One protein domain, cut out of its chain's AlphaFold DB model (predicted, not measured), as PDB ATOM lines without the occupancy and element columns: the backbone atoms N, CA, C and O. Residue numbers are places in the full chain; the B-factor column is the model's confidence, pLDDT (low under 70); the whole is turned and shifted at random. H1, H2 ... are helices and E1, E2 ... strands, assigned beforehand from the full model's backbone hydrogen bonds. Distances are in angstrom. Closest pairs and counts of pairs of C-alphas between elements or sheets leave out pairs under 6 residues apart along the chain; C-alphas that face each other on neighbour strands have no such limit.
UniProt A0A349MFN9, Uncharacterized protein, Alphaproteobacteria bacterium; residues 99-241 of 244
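What this domain is: This is residues 99 to 241 of the 244 residues of an uncharacterized protein of Alphaproteobacteria bacterium (UniProt A0A349MFN9). What is the main picture? A five-stranded sheet, E1 E7 E6 E3 E4, curls like part of a barrel, with the short strand pair E2 and E5 loosely across its open side. H2, of the helical hairpin H2 and H3, packs over E1 and E7 on one face of the sheet, while H3 only grazes the sheet; H1 is near H3, and residues 104 to 110 stick out. What is it made of? The 143 printed residues, under half of them in named elements, run H1 E1 E2 E3 E4 E5 E6 E7 H2 H3, a mixed class, helices and strands, with a mixed large sheet and an antiparallel small one. How compact is it? It is compact, with a radius of gyration of the C-alphas of 15.5 A and spans of 45 by 38 by 28 A.

Where its parts are: Where does the first element begin? H1 holds residues 110 to 120, 15.0 A long, from C-alpha 110 at (45.006, -8.295, -28.565). Where are the strands? E1 is residues 139 to 142, E2 148 to 150, E3 158 to 164 at 19.5 A, and E4 169 to 175 at 18.8 A. E5 is residues 181 to 183, E6 194 to 200 at 19.4 A, and E7 203 to 212 at 27.5 A. What follows? H2 is residues 219 to 228, 14.2 A long, and H3 is residues 232 to 239, ending at C-alpha 239 at (46.279, -30.136, -25.312).

How they stand to each other: How is the large sheet paired? E1 is parallel to E7, with N 141 and O 210 at 2.9 A, within hydrogen-bond range. The hairpin E6 and E7 has N 196 and O 207 at 2.8 A, E6 and E3 are antiparallel with N 163 and O 197 at 2.8 A, and the hairpin E3 and E4 has N 162 and O 171 at 2.9 A. What of E2 and E5? They are antiparallel, with N 149 and O 182 at 2.8 A, and residues 131 to 132 pair parallel with residues 149 to 150 of E2. Where are the helices? H2 is on the large sheet, forming two layers, helix over sheet, at a height of 10.3 A; it touches H3, closest C-alphas Ala 223 and Phe 235, 5.4 A. H3 only grazes the sheet with residues 232 to 235; H1 is close to H3 but not clearly touching, closest C-alphas Ala 115 and His 233, 7.6 A. Are the helix backbones complete? Every O i to N i+4 pair is within hydrogen-bond range in H2 and H3, and 6 of 7 in H1.

The domain as a whole: How far does it reach? The two C-alphas farthest apart, of Ser 104 and Asn 187, are 47.7 A apart. Is it continuous? The printed part has no cut, and the link from H1 to E1, 18 residues, is long. Where is confidence low? Residues 99 to 123 are under 70 in pLDDT; the mean of the printed part is 85.7.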
ATOM      1  N   GLY A  99      54.068 -17.193 -30.140       53.31
ATOM      2  CA  GLY A  99      54.409 -16.591 -28.845       53.31
ATOM      3  C   GLY A  99      55.863 -16.103 -28.727       53.31
ATOM      4  O   GLY A  99      56.157 -15.246 -27.892       53.31
ATOM      5  N   VAL A 100      56.785 -16.620 -29.550       50.75
ATOM      6  CA  VAL A 100      58.184 -16.152 -29.627       50.75
ATOM      7  C   VAL A 100      58.327 -14.960 -30.580       50.75
ATOM      8  O   VAL A 100      59.004 -13.995 -30.227       50.75
ATOM      9  N   LYS A 101      57.659 -14.972 -31.743       47.06
ATOM     10  CA  LYS A 101      57.682 -13.852 -32.705       47.06
ATOM     11  C   LYS A 101      56.997 -12.589 -32.175       47.06
ATOM     12  O   LYS A 101      57.429 -11.481 -32.488       47.06
ATOM     13  N   GLU A 102      55.978 -12.738 -31.338       48.84
ATOM     14  CA  GLU A 102      55.245 -11.613 -30.750       48.84
ATOM     15  C   GLU A 102      56.001 -10.926 -29.605       48.84
ATOM     16  O   GLU A 102      55.851  -9.726 -29.410       48.84
ATOM     17  N   LYS A 103      56.907 -11.627 -28.906       47.00
ATOM     18  CA  LYS A 103      57.805 -10.989 -27.920       47.00
ATOM     19  C   LYS A 103      58.831 -10.051 -28.563       47.00
ATOM     20  O   LYS A 103      59.332  -9.154 -27.893       47.00
ATOM     21  N   SER A 104      59.147 -10.256 -29.842       45.12
ATOM     22  CA  SER A 104      60.091  -9.434 -30.612       45.12
ATOM     23  C   SER A 104      59.442  -8.283 -31.390       45.12
ATOM     24  O   SER A 104      60.161  -7.434 -31.911       45.12
ATOM     25  N   ALA A 105      58.110  -8.222 -31.459       47.38
ATOM     26  CA  ALA A 105      57.375  -7.152 -32.128       47.38
ATOM     27  C   ALA A 105      56.625  -6.321 -31.080       47.38
ATOM     28  O   ALA A 105      55.513  -6.647 -30.672       47.38
ATOM     29  N   LEU A 106      57.253  -5.237 -30.623       50.66
ATOM     30  CA  LEU A 106      56.596  -4.218 -29.809       50.66
ATOM     31  C   LEU A 106      55.364  -3.683 -30.563       50.66
ATOM     32  O   LEU A 106      55.493  -2.879 -31.481       50.66
ATOM     33  N   GLY A 107      54.179  -4.142 -30.151       49.81
ATOM     34  CA  GLY A 107      52.882  -3.557 -30.488       49.81
ATOM     35  C   GLY A 107      52.164  -4.123 -31.718       49.81
ATOM     36  O   GLY A 107      52.006  -3.396 -32.687       49.81
ATOM     37  N   ALA A 108      51.633  -5.355 -31.654       42.84
ATOM     38  CA  ALA A 108      50.398  -5.749 -32.363       42.84
ATOM     39  C   ALA A 108      49.909  -7.169 -31.991       42.84
ATOM     40  O   ALA A 108      50.445  -8.165 -32.458       42.84
ATOM     41  N   THR A 109      48.832  -7.250 -31.201       43.41
ATOM     42  CA  THR A 109      47.543  -7.949 -31.450       43.41
ATOM     43  C   THR A 109      46.941  -8.449 -30.128       43.41
ATOM     44  O   THR A 109      47.539  -9.206 -29.371       43.41
ATOM     45  N   ARG A 110      45.699  -8.035 -29.843       55.44
ATOM     46  CA  ARG A 110      45.006  -8.295 -28.565       55.44
ATOM     47  C   ARG A 110      44.760  -9.785 -28.253       55.44
ATOM     48  O   ARG A 110      44.427 -10.089 -27.116       55.44
ATOM     49  N   SER A 111      44.930 -10.697 -29.212       47.75
ATOM     50  CA  SER A 111      44.489 -12.104 -29.112       47.75
ATOM     51  C   SER A 111      45.580 -13.109 -28.734       47.75
ATOM     52  O   SER A 111      45.298 -14.286 -28.488       47.75
ATOM     53  N   ALA A 112      46.838 -12.691 -28.724       46.06
ATOM     54  CA  ALA A 112      47.937 -13.543 -28.291       46.06
ATOM     55  C   ALA A 112      48.593 -13.013 -27.011       46.06
ATOM     56  O   ALA A 112      48.882 -13.805 -26.112       46.06
ATOM     57  N   ASP A 113      48.603 -11.687 -26.839       47.47
ATOM     58  CA  ASP A 113      48.758 -11.042 -25.533       47.47
ATOM     59  C   ASP A 113      47.712 -11.526 -24.520       47.47
ATOM     60  O   ASP A 113      48.050 -11.717 -23.354       47.47
ATOM     61  N   SER A 114      46.458 -11.768 -24.933       51.66
ATOM     62  CA  SER A 114      45.421 -12.321 -24.050       51.66
ATOM     63  C   SER A 114      45.725 -13.764 -23.652       51.66
ATOM     64  O   SER A 114      45.723 -14.070 -22.466       51.66
ATOM     65  N   ALA A 115      46.090 -14.635 -24.596       48.28
ATOM     66  CA  ALA A 115      46.443 -16.026 -24.305       48.28
ATOM     67  C   ALA A 115      47.676 -16.139 -23.383       48.28
ATOM     68  O   ALA A 115      47.685 -16.943 -22.447       48.28
ATOM     69  N   PHE A 116      48.695 -15.298 -23.598       43.78
ATOM     70  CA  PHE A 116      49.895 -15.255 -22.757       43.78
ATOM     71  C   PHE A 116      49.625 -14.592 -21.393       43.78
ATOM     72  O   PHE A 116      50.136 -15.062 -20.374       43.78
ATOM     73  N   LYS A 117      48.778 -13.550 -21.331       48.78
ATOM     74  CA  LYS A 117      48.290 -12.976 -20.062       48.78
ATOM     75  C   LYS A 117      47.447 -13.962 -19.275       48.78
ATOM     76  O   LYS A 117      47.652 -14.062 -18.077       48.78
ATOM     77  N   MET A 118      46.561 -14.724 -19.905       51.31
ATOM     78  CA  MET A 118      45.742 -15.732 -19.232       51.31
ATOM     79  C   MET A 118      46.600 -16.821 -18.590       51.31
ATOM     80  O   MET A 118      46.388 -17.165 -17.428       51.31
ATOM     81  N   ALA A 119      47.620 -17.305 -19.307       50.72
ATOM     82  CA  ALA A 119      48.596 -18.238 -18.750       50.72
ATOM     83  C   ALA A 119      49.375 -17.627 -17.569       50.72
ATOM     84  O   ALA A 119      49.634 -18.313 -16.583       50.72
ATOM     85  N   LYS A 120      49.706 -16.330 -17.639       43.12
ATOM     86  CA  LYS A 120      50.412 -15.589 -16.579       43.12
ATOM     87  C   LYS A 120      49.523 -15.231 -15.375       43.12
ATOM     88  O   LYS A 120      50.020 -15.167 -14.258       43.12
ATOM     89  N   GLU A 121      48.230 -15.005 -15.589       49.84
ATOM     90  CA  GLU A 121      47.226 -14.652 -14.573       49.84
ATOM     91  C   GLU A 121      46.530 -15.889 -13.975       49.84
ATOM     92  O   GLU A 121      45.608 -15.748 -13.176       49.84
ATOM     93  N   GLY A 122      46.931 -17.105 -14.367       50.38
ATOM     94  CA  GLY A 122      46.320 -18.352 -13.893       50.38
ATOM     95  C   GLY A 122      44.884 -18.583 -14.387       50.38
ATOM     96  O   GLY A 122      44.225 -19.521 -13.942       50.38
ATOM     97  N   LYS A 123      44.393 -17.765 -15.326       62.72
ATOM     98  CA  LYS A 123      43.064 -17.877 -15.944       62.72
ATOM     99  C   LYS A 123      43.088 -18.939 -17.042       62.72
ATOM    100  O   LYS A 123      43.000 -18.641 -18.228       62.72
ATOM    101  N   LYS A 124      43.270 -20.195 -16.645       77.12
ATOM    102  CA  LYS A 124      43.136 -21.344 -17.544       77.12
ATOM    103  C   LYS A 124      41.671 -21.775 -17.566       77.12
ATOM    104  O   LYS A 124      41.047 -21.858 -16.508       77.12
ATOM    105  N   LEU A 125      41.145 -22.104 -18.746       88.81
ATOM    106  CA  LEU A 125      39.864 -22.805 -18.826       88.81
ATOM    107  C   LEU A 125      39.936 -24.078 -17.961       88.81
ATOM    108  O   LEU A 125      40.906 -24.833 -18.082       88.81
ATOM    109  N   PRO A 126      38.932 -24.344 -17.109       90.62
ATOM    110  CA  PRO A 126      38.955 -25.499 -16.212       90.62
ATOM    111  C   PRO A 126      38.922 -26.828 -16.975       90.62
ATOM    112  O   PRO A 126      39.448 -27.828 -16.498       90.62
ATOM    113  N   ASN A 127      38.303 -26.843 -18.155       92.06
ATOM    114  CA  ASN A 127      38.307 -27.950 -19.106       92.06
ATOM    115  C   ASN A 127      37.982 -27.403 -20.518       92.06
ATOM    116  O   ASN A 127      37.513 -26.269 -20.630       92.06
ATOM    117  N   PRO A 128      38.219 -28.159 -21.602       94.12
ATOM    118  CA  PRO A 128      38.039 -27.656 -22.969       94.12
ATOM    119  C   PRO A 128      36.584 -27.594 -23.457       94.12
ATOM    120  O   PRO A 128      36.342 -27.145 -24.570       94.12
ATOM    121  N   TRP A 129      35.609 -28.023 -22.657       95.94
ATOM    122  CA  TRP A 129      34.203 -28.152 -23.066       95.94
ATOM    123  C   TRP A 129      33.293 -27.104 -22.425       95.94
ATOM    124  O   TRP A 129      32.070 -27.206 -22.497       95.94
ATOM    125  N   VAL A 130      33.890 -26.079 -21.819       96.81
ATOM    126  CA  VAL A 130      33.179 -24.880 -21.378       96.81
ATOM    127  C   VAL A 130      33.427 -23.723 -22.335       96.81
ATOM    128  O   VAL A 130      34.475 -23.631 -22.976       96.81
ATOM    129  N   ILE A 131      32.452 -22.826 -22.394       96.38
ATOM    130  CA  ILE A 131      32.490 -21.581 -23.152       96.38
ATOM    131  C   ILE A 131      32.879 -20.466 -22.190       96.38
ATOM    132  O   ILE A 131      32.112 -20.140 -21.284       96.38
ATOM    133  N   ASP A 132      34.056 -19.881 -22.380       94.62
ATOM    134  CA  ASP A 132      34.459 -18.693 -21.632       94.62
ATOM    135  C   ASP A 132      33.687 -17.472 -22.133       94.62
ATOM    136  O   ASP A 132      33.946 -16.955 -23.217       94.62
ATOM    137  N   VAL A 133      32.743 -17.003 -21.320       94.19
ATOM    138  CA  VAL A 133      31.834 -15.919 -21.707       94.19
ATOM    139  C   VAL A 133      32.476 -14.535 -21.664       94.19
ATOM    140  O   VAL A 133      31.828 -13.548 -22.021       94.19
ATOM    141  N   THR A 134      33.718 -14.438 -21.184       91.12
ATOM    142  CA  THR A 134      34.422 -13.161 -21.015       91.12
ATOM    143  C   THR A 134      35.211 -12.732 -22.246       91.12
ATOM    144  O   THR A 134      35.661 -11.586 -22.313       91.12
ATOM    145  N   GLU A 135      35.322 -13.608 -23.242       87.25
ATOM    146  CA  GLU A 135      36.169 -13.420 -24.413       87.25
ATOM    147  C   GLU A 135      35.349 -13.214 -25.692       87.25
ATOM    148  O   GLU A 135      34.256 -13.750 -25.859       87.25
ATOM    149  N   ASN A 136      35.896 -12.431 -26.625       91.44
ATOM    150  CA  ASN A 136      35.377 -12.336 -27.992       91.44
ATOM    151  C   ASN A 136      36.138 -13.337 -28.863       91.44
ATOM    152  O   ASN A 136      37.080 -12.967 -29.568       91.44
ATOM    153  N   ALA A 137      35.785 -14.611 -28.738       90.44
ATOM    154  CA  ALA A 137      36.444 -15.706 -29.432       90.44
ATOM    155  C   ALA A 137      35.425 -16.763 -29.847       90.44
ATOM    156  O   ALA A 137      34.384 -16.908 -29.219       90.44
ATOM    157  N   ASP A 138      35.740 -17.523 -30.888       96.31
ATOM    158  CA  ASP A 138      34.912 -18.649 -31.298       96.31
ATOM    159  C   ASP A 138      35.008 -19.803 -30.299       96.31
ATOM    160  O   ASP A 138      36.053 -20.043 -29.676       96.31
ATOM    161  N   HIS A 139      33.902 -20.530 -30.154       97.50
ATOM    162  CA  HIS A 139      33.776 -21.596 -29.172       97.50
ATOM    163  C   HIS A 139      33.258 -22.880 -29.796       97.50
ATOM    164  O   HIS A 139      32.249 -22.907 -30.492       97.50
ATOM    165  N   CYS A 140      33.927 -23.970 -29.476       97.75
ATOM    166  CA  CYS A 140      33.572 -25.314 -29.859       97.75
ATOM    167  C   CYS A 140      32.706 -25.970 -28.780       97.75
ATOM    168  O   CYS A 140      32.893 -25.740 -27.584       97.75
ATOM    169  N   TYR A 141      31.783 -26.833 -29.179       96.75
ATOM    170  CA  TYR A 141      30.967 -27.619 -28.256       96.75
ATOM    171  C   TYR A 141      30.757 -29.034 -28.779       96.75
ATOM    172  O   TYR A 141      30.896 -29.290 -29.971       96.75
ATOM    173  N   ARG A 142      30.447 -29.969 -27.881       95.38
ATOM    174  CA  ARG A 142      30.244 -31.368 -28.259       95.38
ATOM    175  C   ARG A 142      28.854 -31.600 -28.809       95.38
ATOM    176  O   ARG A 142      27.862 -31.103 -28.275       95.38
ATOM    177  N   GLU A 143      28.800 -32.423 -29.840       94.69
ATOM    178  CA  GLU A 143      27.551 -32.931 -30.370       94.69
ATOM    179  C   GLU A 143      26.756 -33.696 -29.304       94.69
ATOM    180  O   GLU A 143      27.286 -34.520 -28.563       94.69
ATOM    181  N   GLY A 144      25.461 -33.397 -29.201       91.00
ATOM    182  CA  GLY A 144      24.569 -34.027 -28.227       91.00
ATOM    183  C   GLY A 144      24.738 -33.563 -26.772       91.00
ATOM    184  O   GLY A 144      23.971 -34.008 -25.919       91.00
ATOM    185  N   GLU A 145      25.676 -32.660 -26.468       92.50
ATOM    186  CA  GLU A 145      25.842 -32.099 -25.123       92.50
ATOM    187  C   GLU A 145      25.259 -30.681 -25.011       92.50
ATOM    188  O   GLU A 145      25.219 -29.904 -25.967       92.50
ATOM    189  N   ARG A 146      24.809 -30.314 -23.804       93.12
ATOM    190  CA  ARG A 146      24.371 -28.941 -23.518       93.12
ATOM    191  C   ARG A 146      25.574 -28.024 -23.356       93.12
ATOM    192  O   ARG A 146      26.548 -28.387 -22.703       93.12
ATOM    193  N   LEU A 147      25.444 -26.795 -23.847       95.75
ATOM    194  CA  LEU A 147      26.459 -25.770 -23.632       95.75
ATOM    195  C   LEU A 147      26.596 -25.438 -22.146       95.75
ATOM    196  O   LEU A 147      25.604 -25.229 -21.438       95.75
ATOM    197  N   VAL A 148      27.846 -25.343 -21.703       97.06
ATOM    198  CA  VAL A 148      28.210 -24.890 -20.364       97.06
ATOM    199  C   VAL A 148      28.960 -23.579 -20.506       97.06
ATOM    200  O   VAL A 148      30.084 -23.540 -21.001       97.06
ATOM    201  N   PHE A 149      28.342 -22.499 -20.056       97.25
ATOM    202  CA  PHE A 149      29.011 -21.220 -19.905       97.25
ATOM    203  C   PHE A 149      29.888 -21.238 -18.666       97.25
ATOM    204  O   PHE A 149      29.479 -21.748 -17.621       97.25
ATOM    205  N   TRP A 150      31.073 -20.649 -18.781       96.69
ATOM    206  CA  TRP A 150      32.024 -20.484 -17.701       96.69
ATOM    207  C   TRP A 150      32.451 -19.027 -17.549       96.69
ATOM    208  O   TRP A 150      32.671 -18.328 -18.536       96.69
ATOM    209  N   ARG A 151      32.594 -18.597 -16.292       94.25
ATOM    210  CA  ARG A 151      33.193 -17.318 -15.907       94.25
ATOM    211  C   ARG A 151      34.353 -17.552 -14.931       94.25
ATOM    212  O   ARG A 151      34.196 -18.361 -14.010       94.25
ATOM    213  N   PRO A 152      35.488 -16.847 -15.070       91.62
ATOM    214  CA  PRO A 152      36.611 -16.963 -14.138       91.62
ATOM    215  C   PRO A 152      36.283 -16.399 -12.752       91.62
ATOM    216  O   PRO A 152      36.647 -16.995 -11.741       91.62
ATOM    217  N   ASP A 153      35.566 -15.276 -12.702       90.50
ATOM    218  CA  ASP A 153      35.168 -14.612 -11.465       90.50
ATOM    219  C   ASP A 153      33.704 -14.926 -11.135       90.50
ATOM    220  O   ASP A 153      32.799 -14.660 -11.928       90.50
ATOM    221  N   SER A 154      33.481 -15.513  -9.960       94.06
ATOM    222  CA  SER A 154      32.155 -15.820  -9.423       94.06
ATOM    223  C   SER A 154      31.902 -15.153  -8.067       94.06
ATOM    224  O   SER A 154      31.034 -15.589  -7.313       94.06
ATOM    225  N   THR A 155      32.643 -14.096  -7.724       94.56
ATOM    226  CA  THR A 155      32.556 -13.423  -6.415       94.56
ATOM    227  C   THR A 155      31.238 -12.683  -6.181       94.56
ATOM    228  O   THR A 155      30.861 -12.474  -5.021       94.56
ATOM    229  N   THR A 156      30.509 -12.353  -7.247       94.94
ATOM    230  CA  THR A 156      29.216 -11.658  -7.216       94.94
ATOM    231  C   THR A 156      28.144 -12.376  -8.038       94.94
ATOM    232  O   THR A 156      28.421 -13.177  -8.944       94.94
ATOM    233  N   ASP A 157      26.890 -12.075  -7.707       96.31
ATOM    234  CA  ASP A 157      25.753 -12.372  -8.572       96.31
ATOM    235  C   ASP A 157      25.819 -11.477  -9.810       96.31
ATOM    236  O   ASP A 157      26.085 -10.278  -9.697       96.31
ATOM    237  N   VAL A 158      25.570 -12.053 -10.983       96.44
ATOM    238  CA  VAL A 158      25.542 -11.303 -12.245       96.44
ATOM    239  C   VAL A 158      24.295 -11.660 -13.029       96.44
ATOM    240  O   VAL A 158      23.793 -12.781 -12.954       96.44
ATOM    241  N   LYS A 159      23.792 -10.710 -13.812       95.38
ATOM    242  CA  LYS A 159      22.708 -10.970 -14.761       95.38
ATOM    243  C   LYS A 159      23.308 -11.194 -16.125       95.38
ATOM    244  O   LYS A 159      24.114 -10.380 -16.576       95.38
ATOM    245  N   ILE A 160      22.866 -12.250 -16.793       96.75
ATOM    246  CA  ILE A 160      23.260 -12.489 -18.173       96.75
ATOM    247  C   ILE A 160      22.087 -12.368 -19.129       96.75
ATOM    248  O   ILE A 160      20.933 -12.670 -18.803       96.75
ATOM    249  N   ARG A 161      22.409 -11.953 -20.348       96.62
ATOM    250  CA  ARG A 161      21.527 -12.036 -21.505       96.62
ATOM    251  C   ARG A 161      22.272 -12.738 -22.622       96.62
ATOM    252  O   ARG A 161      23.385 -12.355 -22.955       96.62
ATOM    253  N   VAL A 162      21.628 -13.730 -23.210       96.81
ATOM    254  CA  VAL A 162      22.182 -14.542 -24.288       96.81
ATOM    255  C   VAL A 162      21.280 -14.367 -25.487       96.81
ATOM    256  O   VAL A 162      20.056 -14.432 -25.357       96.81
ATOM    257  N   VAL A 163      21.883 -14.132 -26.639       96.69
ATOM    258  CA  VAL A 163      21.205 -14.048 -27.924       96.69
ATOM    259  C   VAL A 163      21.880 -15.035 -28.861       96.69
ATOM    260  O   VAL A 163      23.099 -15.001 -29.013       96.69
ATOM    261  N   LEU A 164      21.090 -15.909 -29.477       95.56
ATOM    262  CA  LEU A 164      21.552 -16.872 -30.471       95.56
ATOM    263  C   LEU A 164      20.919 -16.571 -31.827       95.56
ATOM    264  O   LEU A 164      19.758 -16.167 -31.884       95.56
ATOM    265  N   GLY A 165      21.714 -16.768 -32.884       87.75
ATOM    266  CA  GLY A 165      21.343 -16.667 -34.298       87.75
ATOM    267  C   GLY A 165      20.593 -15.391 -34.651       87.75
ATOM    268  O   GLY A 165      19.378 -15.404 -34.556       87.75
ATOM    269  N   GLN A 166      21.275 -14.309 -35.048       83.38
ATOM    270  CA  GLN A 166      20.662 -13.031 -35.486       83.38
ATOM    271  C   GLN A 166      19.340 -12.662 -34.767       83.38
ATOM    272  O   GLN A 166      18.345 -12.318 -35.396       83.38
ATOM    273  N   GLU A 167      19.324 -12.760 -33.432       85.31
ATOM    274  CA  GLU A 167      18.167 -12.478 -32.565       85.31
ATOM    275  C   GLU A 167      16.980 -13.465 -32.557       85.31
ATOM    276  O   GLU A 167      15.994 -13.206 -31.865       85.31
ATOM    277  N   THR A 168      17.076 -14.610 -33.228       88.06
ATOM    278  CA  THR A 168      16.024 -15.646 -33.293       88.06
ATOM    279  C   THR A 168      15.710 -16.297 -31.945       88.06
ATOM    280  O   THR A 168      14.568 -16.686 -31.704       88.06
ATOM    281  N   TRP A 169      16.688 -16.385 -31.041       95.50
ATOM    282  CA  TRP A 169      16.488 -16.911 -29.692       95.50
ATOM    283  C   TRP A 169      17.184 -16.047 -28.647       95.50
ATOM    284  O   TRP A 169      18.297 -15.556 -28.855       95.50
ATOM    285  N   LYS A 170      16.521 -15.852 -27.502       95.69
ATOM    286  CA  LYS A 170      17.011 -15.010 -26.407       95.69
ATOM    287  C   LYS A 170      16.703 -15.654 -25.061       95.69
ATOM    288  O   LYS A 170      15.596 -16.138 -24.843       95.69
ATOM    289  N   ALA A 171      17.642 -15.552 -24.131       95.12
ATOM    290  CA  ALA A 171      17.423 -15.900 -22.733       95.12
ATOM    291  C   ALA A 171      18.032 -14.853 -21.804       95.12
ATOM    292  O   ALA A 171      19.012 -14.181 -22.138       95.12
ATOM    293  N   ARG A 172      17.435 -14.715 -20.621       95.31
ATOM    294  CA  ARG A 172      17.983 -13.951 -19.502       95.31
ATOM    295  C   ARG A 172      17.887 -14.797 -18.252       95.31
ATOM    296  O   ARG A 172      16.879 -15.467 -18.054       95.31
ATOM    297  N   THR A 173      18.921 -14.753 -17.430       94.62
ATOM    298  CA  THR A 173      18.926 -15.432 -16.137       94.62
ATOM    299  C   THR A 173      19.905 -14.747 -15.203       94.62
ATOM    300  O   THR A 173      20.877 -14.128 -15.642       94.62
ATOM    301  N   ASP A 174      19.643 -14.885 -13.911       94.81
ATOM    302  CA  ASP A 174      20.621 -14.583 -12.881       94.81
ATOM    303  C   ASP A 174      21.638 -15.735 -12.822       94.81
ATOM    304  O   ASP A 174      21.277 -16.911 -12.943       94.81
ATOM    305  N   TRP A 175      22.915 -15.395 -12.673       96.56
ATOM    306  CA  TRP A 175      24.018 -16.327 -12.481       96.56
ATOM    307  C   TRP A 175      24.593 -16.116 -11.072       96.56
ATOM    308  O   TRP A 175      25.316 -15.141 -10.837       96.56
ATOM    309  N   PRO A 176      24.266 -17.013 -10.121       96.75
ATOM    310  CA  PRO A 176      24.564 -16.798  -8.710       96.75
ATOM    311  C   PRO A 176      26.057 -16.774  -8.380       96.75
ATOM    312  O   PRO A 176      26.854 -17.512  -8.974       96.75
ATOM    313  N   LYS A 177      26.416 -15.994  -7.360       96.69
ATOM    314  CA  LYS A 177      27.716 -16.000  -6.684       96.69
ATOM    315  C   LYS A 177      28.155 -17.427  -6.334       96.69
ATOM    316  O   LYS A 177      27.356 -18.291  -5.977       96.69
ATOM    317  N   GLY A 178      29.456 -17.677  -6.439       96.12
ATOM    318  CA  GLY A 178      30.092 -18.965  -6.168       96.12
ATOM    319  C   GLY A 178      29.857 -20.017  -7.255       96.12
ATOM    320  O   GLY A 178      30.316 -21.150  -7.116       96.12
ATOM    321  N   LYS A 179      29.143 -19.680  -8.338       96.62
ATOM    322  CA  LYS A 179      28.963 -20.555  -9.501       96.62
ATOM    323  C   LYS A 179      29.772 -20.025 -10.675       96.62
ATOM    324  O   LYS A 179      29.439 -18.996 -11.257       96.62
ATOM    325  N   ASN A 180      30.819 -20.759 -11.039       95.88
ATOM    326  CA  ASN A 180      31.614 -20.484 -12.235       95.88
ATOM    327  C   ASN A 180      31.013 -21.089 -13.499       95.88
ATOM    328  O   ASN A 180      31.407 -20.665 -14.571       95.88
ATOM    329  N   ASN A 181      30.075 -22.038 -13.381       96.88
ATOM    330  CA  ASN A 181      29.409 -22.691 -14.507       96.88
ATOM    331  C   ASN A 181      27.916 -22.366 -14.537       96.88
ATOM    332  O   ASN A 181      27.281 -22.275 -13.481       96.88
ATOM    333  N   LEU A 182      27.361 -22.268 -15.741       97.12
ATOM    334  CA  LEU A 182      25.932 -22.150 -15.992       97.12
ATOM    335  C   LEU A 182      25.556 -22.956 -17.233       97.12
ATOM    336  O   LEU A 182      26.145 -22.798 -18.299       97.12
ATOM    337  N   LEU A 183      24.564 -23.829 -17.087       96.00
ATOM    338  CA  LEU A 183      24.040 -24.619 -18.194       96.00
ATOM    339  C   LEU A 183      23.083 -23.780 -19.030       96.00
ATOM    340  O   LEU A 183      22.158 -23.164 -18.493       96.00
ATOM    341  N   LEU A 184      23.265 -23.815 -20.344       94.44
ATOM    342  CA  LEU A 184      22.306 -23.221 -21.258       94.44
ATOM    343  C   LEU A 184      20.992 -24.038 -21.255       94.44
ATOM    344  O   LEU A 184      21.033 -25.274 -21.150       94.44
ATOM    345  N   PRO A 185      19.818 -23.386 -21.358       92.06
ATOM    346  CA  PRO A 185      18.537 -24.077 -21.462       92.06
ATOM    347  C   PRO A 185      18.495 -25.088 -22.615       92.06
ATOM    348  O   PRO A 185      19.017 -24.837 -23.697       92.06
ATOM    349  N   ALA A 186      17.826 -26.225 -22.399       89.81
ATOM    350  CA  ALA A 186      17.760 -27.319 -23.375       89.81
ATOM    351  C   ALA A 186      17.000 -26.958 -24.666       89.81
ATOM    352  O   ALA A 186      17.159 -27.628 -25.677       89.81
ATOM    353  N   ASN A 187      16.180 -25.905 -24.637       91.06
ATOM    354  CA  ASN A 187      15.453 -25.398 -25.798       91.06
ATOM    355  C   ASN A 187      16.259 -24.382 -26.629       91.06
ATOM    356  O   ASN A 187      15.694 -23.760 -27.528       91.06
ATOM    357  N   ALA A 188      17.535 -24.147 -26.306       92.81
ATOM    358  CA  ALA A 188      18.396 -23.300 -27.117       92.81
ATOM    359  C   ALA A 188      18.678 -23.979 -28.475       92.81
ATOM    360  O   ALA A 188      19.131 -25.125 -28.487       92.81
ATOM    361  N   PRO A 189      18.447 -23.301 -29.617       92.88
ATOM    362  CA  PRO A 189      18.586 -23.885 -30.951       92.88
ATOM    363  C   PRO A 189      20.051 -23.884 -31.407       92.88
ATOM    364  O   PRO A 189      20.419 -23.211 -32.366       92.88
ATOM    365  N   VAL A 190      20.915 -24.579 -30.672       93.06
ATOM    366  CA  VAL A 190      22.356 -24.613 -30.943       93.06
ATOM    367  C   VAL A 190      22.635 -25.489 -32.169       93.06
ATOM    368  O   VAL A 190      22.198 -26.635 -32.229       93.06
ATOM    369  N   GLN A 191      23.375 -24.945 -33.134       93.25
ATOM    370  CA  GLN A 191      23.818 -25.629 -34.353       93.25
ATOM    371  C   GLN A 191      25.209 -25.126 -34.769       93.25
ATOM    372  O   GLN A 191      25.686 -24.125 -34.229       93.25
ATOM    373  N   ASP A 192      25.895 -25.836 -35.670       95.62
ATOM    374  CA  ASP A 192      27.212 -25.409 -36.174       95.62
ATOM    375  C   ASP A 192      27.116 -24.044 -36.878       95.62
ATOM    376  O   ASP A 192      26.145 -23.763 -37.585       95.62
ATOM    377  N   GLY A 193      28.114 -23.186 -36.667       95.31
ATOM    378  CA  GLY A 193      28.189 -21.846 -37.256       95.31
ATOM    379  C   GLY A 193      27.231 -20.815 -36.650       95.31
ATOM    380  O   GLY A 193      27.075 -19.722 -37.198       95.31
ATOM    381  N   LEU A 194      26.564 -21.123 -35.535       96.00
ATOM    382  CA  LEU A 194      25.578 -20.219 -34.946       96.00
ATOM    383  C   LEU A 194      26.254 -19.026 -34.258       96.00
ATOM    384  O   LEU A 194      27.086 -19.194 -33.368       96.00
ATOM    385  N   SER A 195      25.843 -17.809 -34.615       96.62
ATOM    386  CA  SER A 195      26.295 -16.599 -33.923       96.62
ATOM    387  C   SER A 195      25.727 -16.537 -32.504       96.62
ATOM    388  O   SER A 195      24.514 -16.695 -32.323       96.62
ATOM    389  N   MET A 196      26.561 -16.203 -31.526       96.88
ATOM    390  CA  MET A 196      26.161 -15.943 -30.148       96.88
ATOM    391  C   MET A 196      26.601 -14.542 -29.725       96.88
ATOM    392  O   MET A 196      27.713 -14.100 -30.007       96.88
ATOM    393  N   THR A 197      25.721 -13.839 -29.021       97.00
ATOM    394  CA  THR A 197      26.062 -12.627 -28.275       97.00
ATOM    395  C   THR A 197      25.678 -12.826 -26.823       97.00
ATOM    396  O   THR A 197      24.535 -13.184 -26.524       97.00
ATOM    397  N   LEU A 198      26.619 -12.574 -25.923       96.81
ATOM    398  CA  LEU A 198      26.403 -12.660 -24.489       96.81
ATOM    399  C   LEU A 198      26.685 -11.306 -23.849       96.81
ATOM    400  O   LEU A 198      27.681 -10.654 -24.138       96.81
ATOM    401  N   GLU A 199      25.775 -10.863 -22.994       96.81
ATOM    402  CA  GLU A 199      25.928  -9.660 -22.187       96.81
ATOM    403  C   GLU A 199      25.985 -10.057 -20.714       96.81
ATOM    404  O   GLU A 199      25.067 -10.720 -20.227       96.81
ATOM    405  N   MET A 200      27.049  -9.654 -20.024       95.19
ATOM    406  CA  MET A 200      27.281  -9.882 -18.598       95.19
ATOM    407  C   MET A 200      27.887  -8.611 -18.000       95.19
ATOM    408  O   MET A 200      28.881  -8.098 -18.513       95.19
ATOM    409  N   ASP A 201      27.260  -8.067 -16.957       88.06
ATOM    410  CA  ASP A 201      27.676  -6.820 -16.291       88.06
ATOM    411  C   ASP A 201      27.902  -5.640 -17.254       88.06
ATOM    412  O   ASP A 201      28.874  -4.890 -17.161       88.06
ATOM    413  N   GLY A 202      27.011  -5.502 -18.241       87.38
ATOM    414  CA  GLY A 202      27.068  -4.450 -19.260       87.38
ATOM    415  C   GLY A 202      28.168  -4.634 -20.313       87.38
ATOM    416  O   GLY A 202      28.233  -3.859 -21.268       87.38
ATOM    417  N   LYS A 203      29.011  -5.666 -20.192       92.19
ATOM    418  CA  LYS A 203      29.981  -6.049 -21.221       92.19
ATOM    419  C   LYS A 203      29.337  -7.030 -22.181       92.19
ATOM    420  O   LYS A 203      28.700  -7.988 -21.753       92.19
ATOM    421  N   LYS A 204      29.531  -6.793 -23.476       94.81
ATOM    422  CA  LYS A 204      29.062  -7.675 -24.543       94.81
ATOM    423  C   LYS A 204      30.231  -8.419 -25.166       94.81
ATOM    424  O   LYS A 204      31.243  -7.799 -25.496       94.81
ATOM    425  N   THR A 205      30.049  -9.714 -25.355       95.81
ATOM    426  CA  THR A 205      30.925 -10.583 -26.131       95.81
ATOM    427  C   THR A 205      30.164 -11.155 -27.316       95.81
ATOM    428  O   THR A 205      28.952 -11.386 -27.245       95.81
ATOM    429  N   ALA A 206      30.865 -11.332 -28.429       95.31
ATOM    430  CA  ALA A 206      30.349 -11.948 -29.640       95.31
ATOM    431  C   ALA A 206      31.272 -13.088 -30.079       95.31
ATOM    432  O   ALA A 206      32.496 -12.964 -30.014       95.31
ATOM    433  N   SER A 207      30.666 -14.183 -30.530       96.00
ATOM    434  CA  SER A 207      31.363 -15.415 -30.903       96.00
ATOM    435  C   SER A 207      30.565 -16.213 -31.931       96.00
ATOM    436  O   SER A 207      29.339 -16.073 -32.014       96.00
ATOM    437  N   VAL A 208      31.223 -17.127 -32.640       97.19
ATOM    438  CA  VAL A 208      30.561 -18.206 -33.385       97.19
ATOM    439  C   VAL A 208      30.697 -19.526 -32.622       97.19
ATOM    440  O   VAL A 208      31.740 -19.819 -32.033       97.19
ATOM    441  N   LEU A 209      29.617 -20.307 -32.599       97.50
ATOM    442  CA  LEU A 209      29.577 -21.639 -32.005       97.50
ATOM    443  C   LEU A 209      29.854 -22.700 -33.072       97.50
ATOM    444  O   LEU A 209      29.124 -22.784 -34.057       97.50
ATOM    445  N   HIS A 210      30.856 -23.546 -32.841       97.88
ATOM    446  CA  HIS A 210      31.255 -24.620 -33.751       97.88
ATOM    447  C   HIS A 210      31.013 -25.998 -33.133       97.88
ATOM    448  O   HIS A 210      31.430 -26.284 -32.010       97.88
ATOM    449  N   LEU A 211      30.344 -26.877 -33.867       97.25
ATOM    450  CA  LEU A 211      30.075 -28.245 -33.442       97.25
ATOM    451  C   LEU A 211      31.341 -29.094 -33.586       97.25
ATOM    452  O   LEU A 211      32.003 -29.067 -34.624       97.25
ATOM    453  N   VAL A 212      31.653 -29.885 -32.564       97.69
ATOM    454  CA  VAL A 212      32.656 -30.952 -32.598       97.69
ATOM    455  C   VAL A 212      31.908 -32.285 -32.701       97.69
ATOM    456  O   VAL A 212      31.250 -32.667 -31.727       97.69
ATOM    457  N   PRO A 213      31.986 -32.990 -33.846       96.12
ATOM    458  CA  PRO A 213      31.285 -34.253 -34.046       96.12
ATOM    459  C   PRO A 213      31.727 -35.332 -33.060       96.12
ATOM    460  O   PRO A 213      32.924 -35.505 -32.807       96.12
ATOM    461  N   ASN A 214      30.774 -36.134 -32.586       93.56
ATOM    462  CA  ASN A 214      31.069 -37.288 -31.727       93.56
ATOM    463  C   ASN A 214      31.808 -38.405 -32.472       93.56
ATOM    464  O   ASN A 214      32.460 -39.241 -31.852       93.56
ATOM    465  N   ALA A 215      31.732 -38.394 -33.803       92.56
ATOM    466  CA  ALA A 215      32.432 -39.321 -34.680       92.56
ATOM    467  C   ALA A 215      33.967 -39.181 -34.644       92.56
ATOM    468  O   ALA A 215      34.665 -40.061 -35.147       92.56
ATOM    469  N   LEU A 216      34.509 -38.093 -34.078       93.56
ATOM    470  CA  LEU A 216      35.955 -37.911 -33.955       93.56
ATOM    471  C   LEU A 216      36.547 -38.928 -32.964       93.56
ATOM    472  O   LEU A 216      36.216 -38.893 -31.776       93.56
ATOM    473  N   PRO A 217      37.462 -39.801 -33.420       81.69
ATOM    474  CA  PRO A 217      37.810 -41.031 -32.705       81.69
ATOM    475  C   PRO A 217      38.728 -40.820 -31.493       81.69
ATOM    476  O   PRO A 217      38.908 -41.733 -30.695       81.69
ATOM    477  N   SER A 218      39.324 -39.634 -31.332       91.25
ATOM    478  CA  SER A 218      40.338 -39.383 -30.305       91.25
ATOM    479  C   SER A 218      40.404 -37.909 -29.900       91.25
ATOM    480  O   SER A 218      39.905 -37.022 -30.600       91.25
ATOM    481  N   ASP A 219      41.059 -37.618 -28.777       92.25
ATOM    482  CA  ASP A 219      41.278 -36.234 -28.361       92.25
ATOM    483  C   ASP A 219      42.259 -35.461 -29.264       92.25
ATOM    484  O   ASP A 219      41.984 -34.293 -29.532       92.25
ATOM    485  N   PRO A 220      43.329 -36.058 -29.833       91.62
ATOM    486  CA  PRO A 220      44.093 -35.420 -30.906       91.62
ATOM    487  C   PRO A 220      43.236 -35.024 -32.115       91.62
ATOM    488  O   PRO A 220      43.389 -33.919 -32.634       91.62
ATOM    489  N   ALA A 221      42.295 -35.874 -32.540       92.88
ATOM    490  CA  ALA A 221      41.374 -35.551 -33.630       92.88
ATOM    491  C   ALA A 221      40.440 -34.384 -33.266       92.88
ATOM    492  O   ALA A 221      40.268 -33.456 -34.058       92.88
ATOM    493  N   LYS A 222      39.899 -34.371 -32.040       95.50
ATOM    494  CA  LYS A 222      39.106 -33.241 -31.516       95.50
ATOM    495  C   LYS A 222      39.928 -31.957 -31.413       95.50
ATOM    496  O   LYS A 222      39.424 -30.888 -31.738       95.50
ATOM    497  N   ALA A 223      41.191 -32.047 -31.004       92.94
ATOM    498  CA  ALA A 223      42.089 -30.902 -30.934       92.94
ATOM    499  C   ALA A 223      42.368 -30.335 -32.333       92.94
ATOM    500  O   ALA A 223      42.253 -29.128 -32.533       92.94
ATOM    501  N   ALA A 224      42.655 -31.188 -33.321       92.69
ATOM    502  CA  ALA A 224      42.802 -30.757 -34.712       92.69
ATOM    503  C   ALA A 224      41.538 -30.041 -35.220       92.69
ATOM    504  O   ALA A 224      41.633 -28.950 -35.777       92.69
ATOM    505  N   TRP A 225      40.356 -30.596 -34.934       95.50
ATOM    506  CA  TRP A 225      39.076 -29.966 -35.264       95.50
ATOM    507  C   TRP A 225      38.910 -28.583 -34.618       95.50
ATOM    508  O   TRP A 225      38.600 -27.608 -35.300       95.50
ATOM    509  N   MET A 226      39.143 -28.482 -33.305       95.81
ATOM    510  CA  MET A 226      39.063 -27.217 -32.566       95.81
ATOM    511  C   MET A 226      40.033 -26.169 -33.108       95.81
ATOM    512  O   MET A 226      39.690 -24.989 -33.154       95.81
ATOM    513  N   HIS A 227      41.241 -26.585 -33.490       93.31
ATOM    514  CA  HIS A 227      42.248 -25.694 -34.051       93.31
ATOM    515  C   HIS A 227      41.785 -25.091 -35.378       93.31
ATOM    516  O   HIS A 227      41.811 -23.872 -35.530       93.31
ATOM    517  N   GLU A 228      41.307 -25.928 -36.300       92.25
ATOM    518  CA  GLU A 228      40.842 -25.485 -37.618       92.25
ATOM    519  C   GLU A 228      39.583 -24.609 -37.532       92.25
ATOM    520  O   GLU A 228      39.442 -23.654 -38.289       92.25
ATOM    521  N   LYS A 229      38.698 -24.865 -36.558       95.00
ATOM    522  CA  LYS A 229      37.536 -24.003 -36.268       95.00
ATOM    523  C   LYS A 229      37.883 -22.727 -35.487       95.00
ATOM    524  O   LYS A 229      36.999 -21.924 -35.217       95.00
ATOM    525  N   GLY A 230      39.144 -22.525 -35.097       91.88
ATOM    526  CA  GLY A 230      39.587 -21.316 -34.394       91.88
ATOM    527  C   GLY A 230      39.274 -21.271 -32.891       91.88
ATOM    528  O   GLY A 230      39.494 -20.241 -32.253       91.88
ATOM    529  N   CYS A 231      38.841 -22.380 -32.286       95.44
ATOM    530  CA  CYS A 231      38.487 -22.507 -30.864       95.44
ATOM    531  C   CYS A 231      39.732 -22.550 -29.947       95.44
ATOM    532  O   CYS A 231      39.945 -23.493 -29.179       95.44
ATOM    533  N   LYS A 232      40.602 -21.535 -30.038       89.56
ATOM    534  CA  LYS A 232      41.980 -21.527 -29.505       89.56
ATOM    535  C   LYS A 232      42.074 -21.839 -28.009       89.56
ATOM    536  O   LYS A 232      42.942 -22.607 -27.605       89.56
ATOM    537  N   HIS A 233      41.208 -21.262 -27.174       89.75
ATOM    538  CA  HIS A 233      41.268 -21.470 -25.719       89.75
ATOM    539  C   HIS A 233      40.938 -22.915 -25.335       89.75
ATOM    540  O   HIS A 233      41.603 -23.505 -24.484       89.75
ATOM    541  N   GLN A 234      39.954 -23.503 -26.013       94.50
ATOM    542  CA  GLN A 234      39.540 -24.884 -25.794       94.50
ATOM    543  C   GLN A 234      40.547 -25.866 -26.388       94.50
ATOM    544  O   GLN A 234      40.895 -26.839 -25.729       94.50
ATOM    545  N   PHE A 235      41.114 -25.556 -27.556       92.25
ATOM    546  CA  PHE A 235      42.246 -26.295 -28.109       92.25
ATOM    547  C   PHE A 235      43.403 -26.381 -27.104       92.25
ATOM    548  O   PHE A 235      43.867 -27.472 -26.783       92.25
ATOM    549  N   MET A 236      43.824 -25.245 -26.536       87.38
ATOM    550  CA  MET A 236      44.907 -25.210 -25.545       87.38
ATOM    551  C   MET A 236      44.554 -25.949 -24.252       87.38
ATOM    552  O   MET A 236      45.405 -26.633 -23.679       87.38
ATOM    553  N   ALA A 237      43.310 -25.831 -23.781       90.88
ATOM    554  CA  ALA A 237      42.844 -26.577 -22.620       90.88
ATOM    555  C   ALA A 237      42.871 -28.095 -22.871       90.88
ATOM    556  O   ALA A 237      43.283 -28.830 -21.976       90.88
ATOM    557  N   LEU A 238      42.511 -28.540 -24.082       91.50
ATOM    558  CA  LEU A 238      42.521 -29.946 -24.488       91.50
ATOM    559  C   LEU A 238      43.946 -30.482 -24.651       91.50
ATOM    560  O   LEU A 238      44.250 -31.544 -24.129       91.50
ATOM    561  N   LEU A 239      44.864 -29.733 -25.270       87.12
ATOM    562  CA  LEU A 239      46.279 -30.136 -25.312       87.12
ATOM    563  C   LEU A 239      46.863 -30.324 -23.908       87.12
ATOM    564  O   LEU A 239      47.677 -31.215 -23.672       87.12
ATOM    565  N   GLY A 240      46.425 -29.496 -22.957       83.00
ATOM    566  CA  GLY A 240      46.825 -29.604 -21.561       83.00
ATOM    567  C   GLY A 240      46.391 -30.898 -20.863       83.00
ATOM    568  O   GLY A 240      46.882 -31.140 -19.762       83.00
ATOM    569  N   THR A 241      45.501 -31.705 -21.456       83.19
ATOM    570  CA  THR A 241      45.096 -33.012 -20.914       83.19
ATOM    571  C   THR A 241      45.934 -34.169 -21.456       83.19
ATOM    572  O   THR A 241      45.857 -35.253 -20.901       83.19
TER     573      THR A 241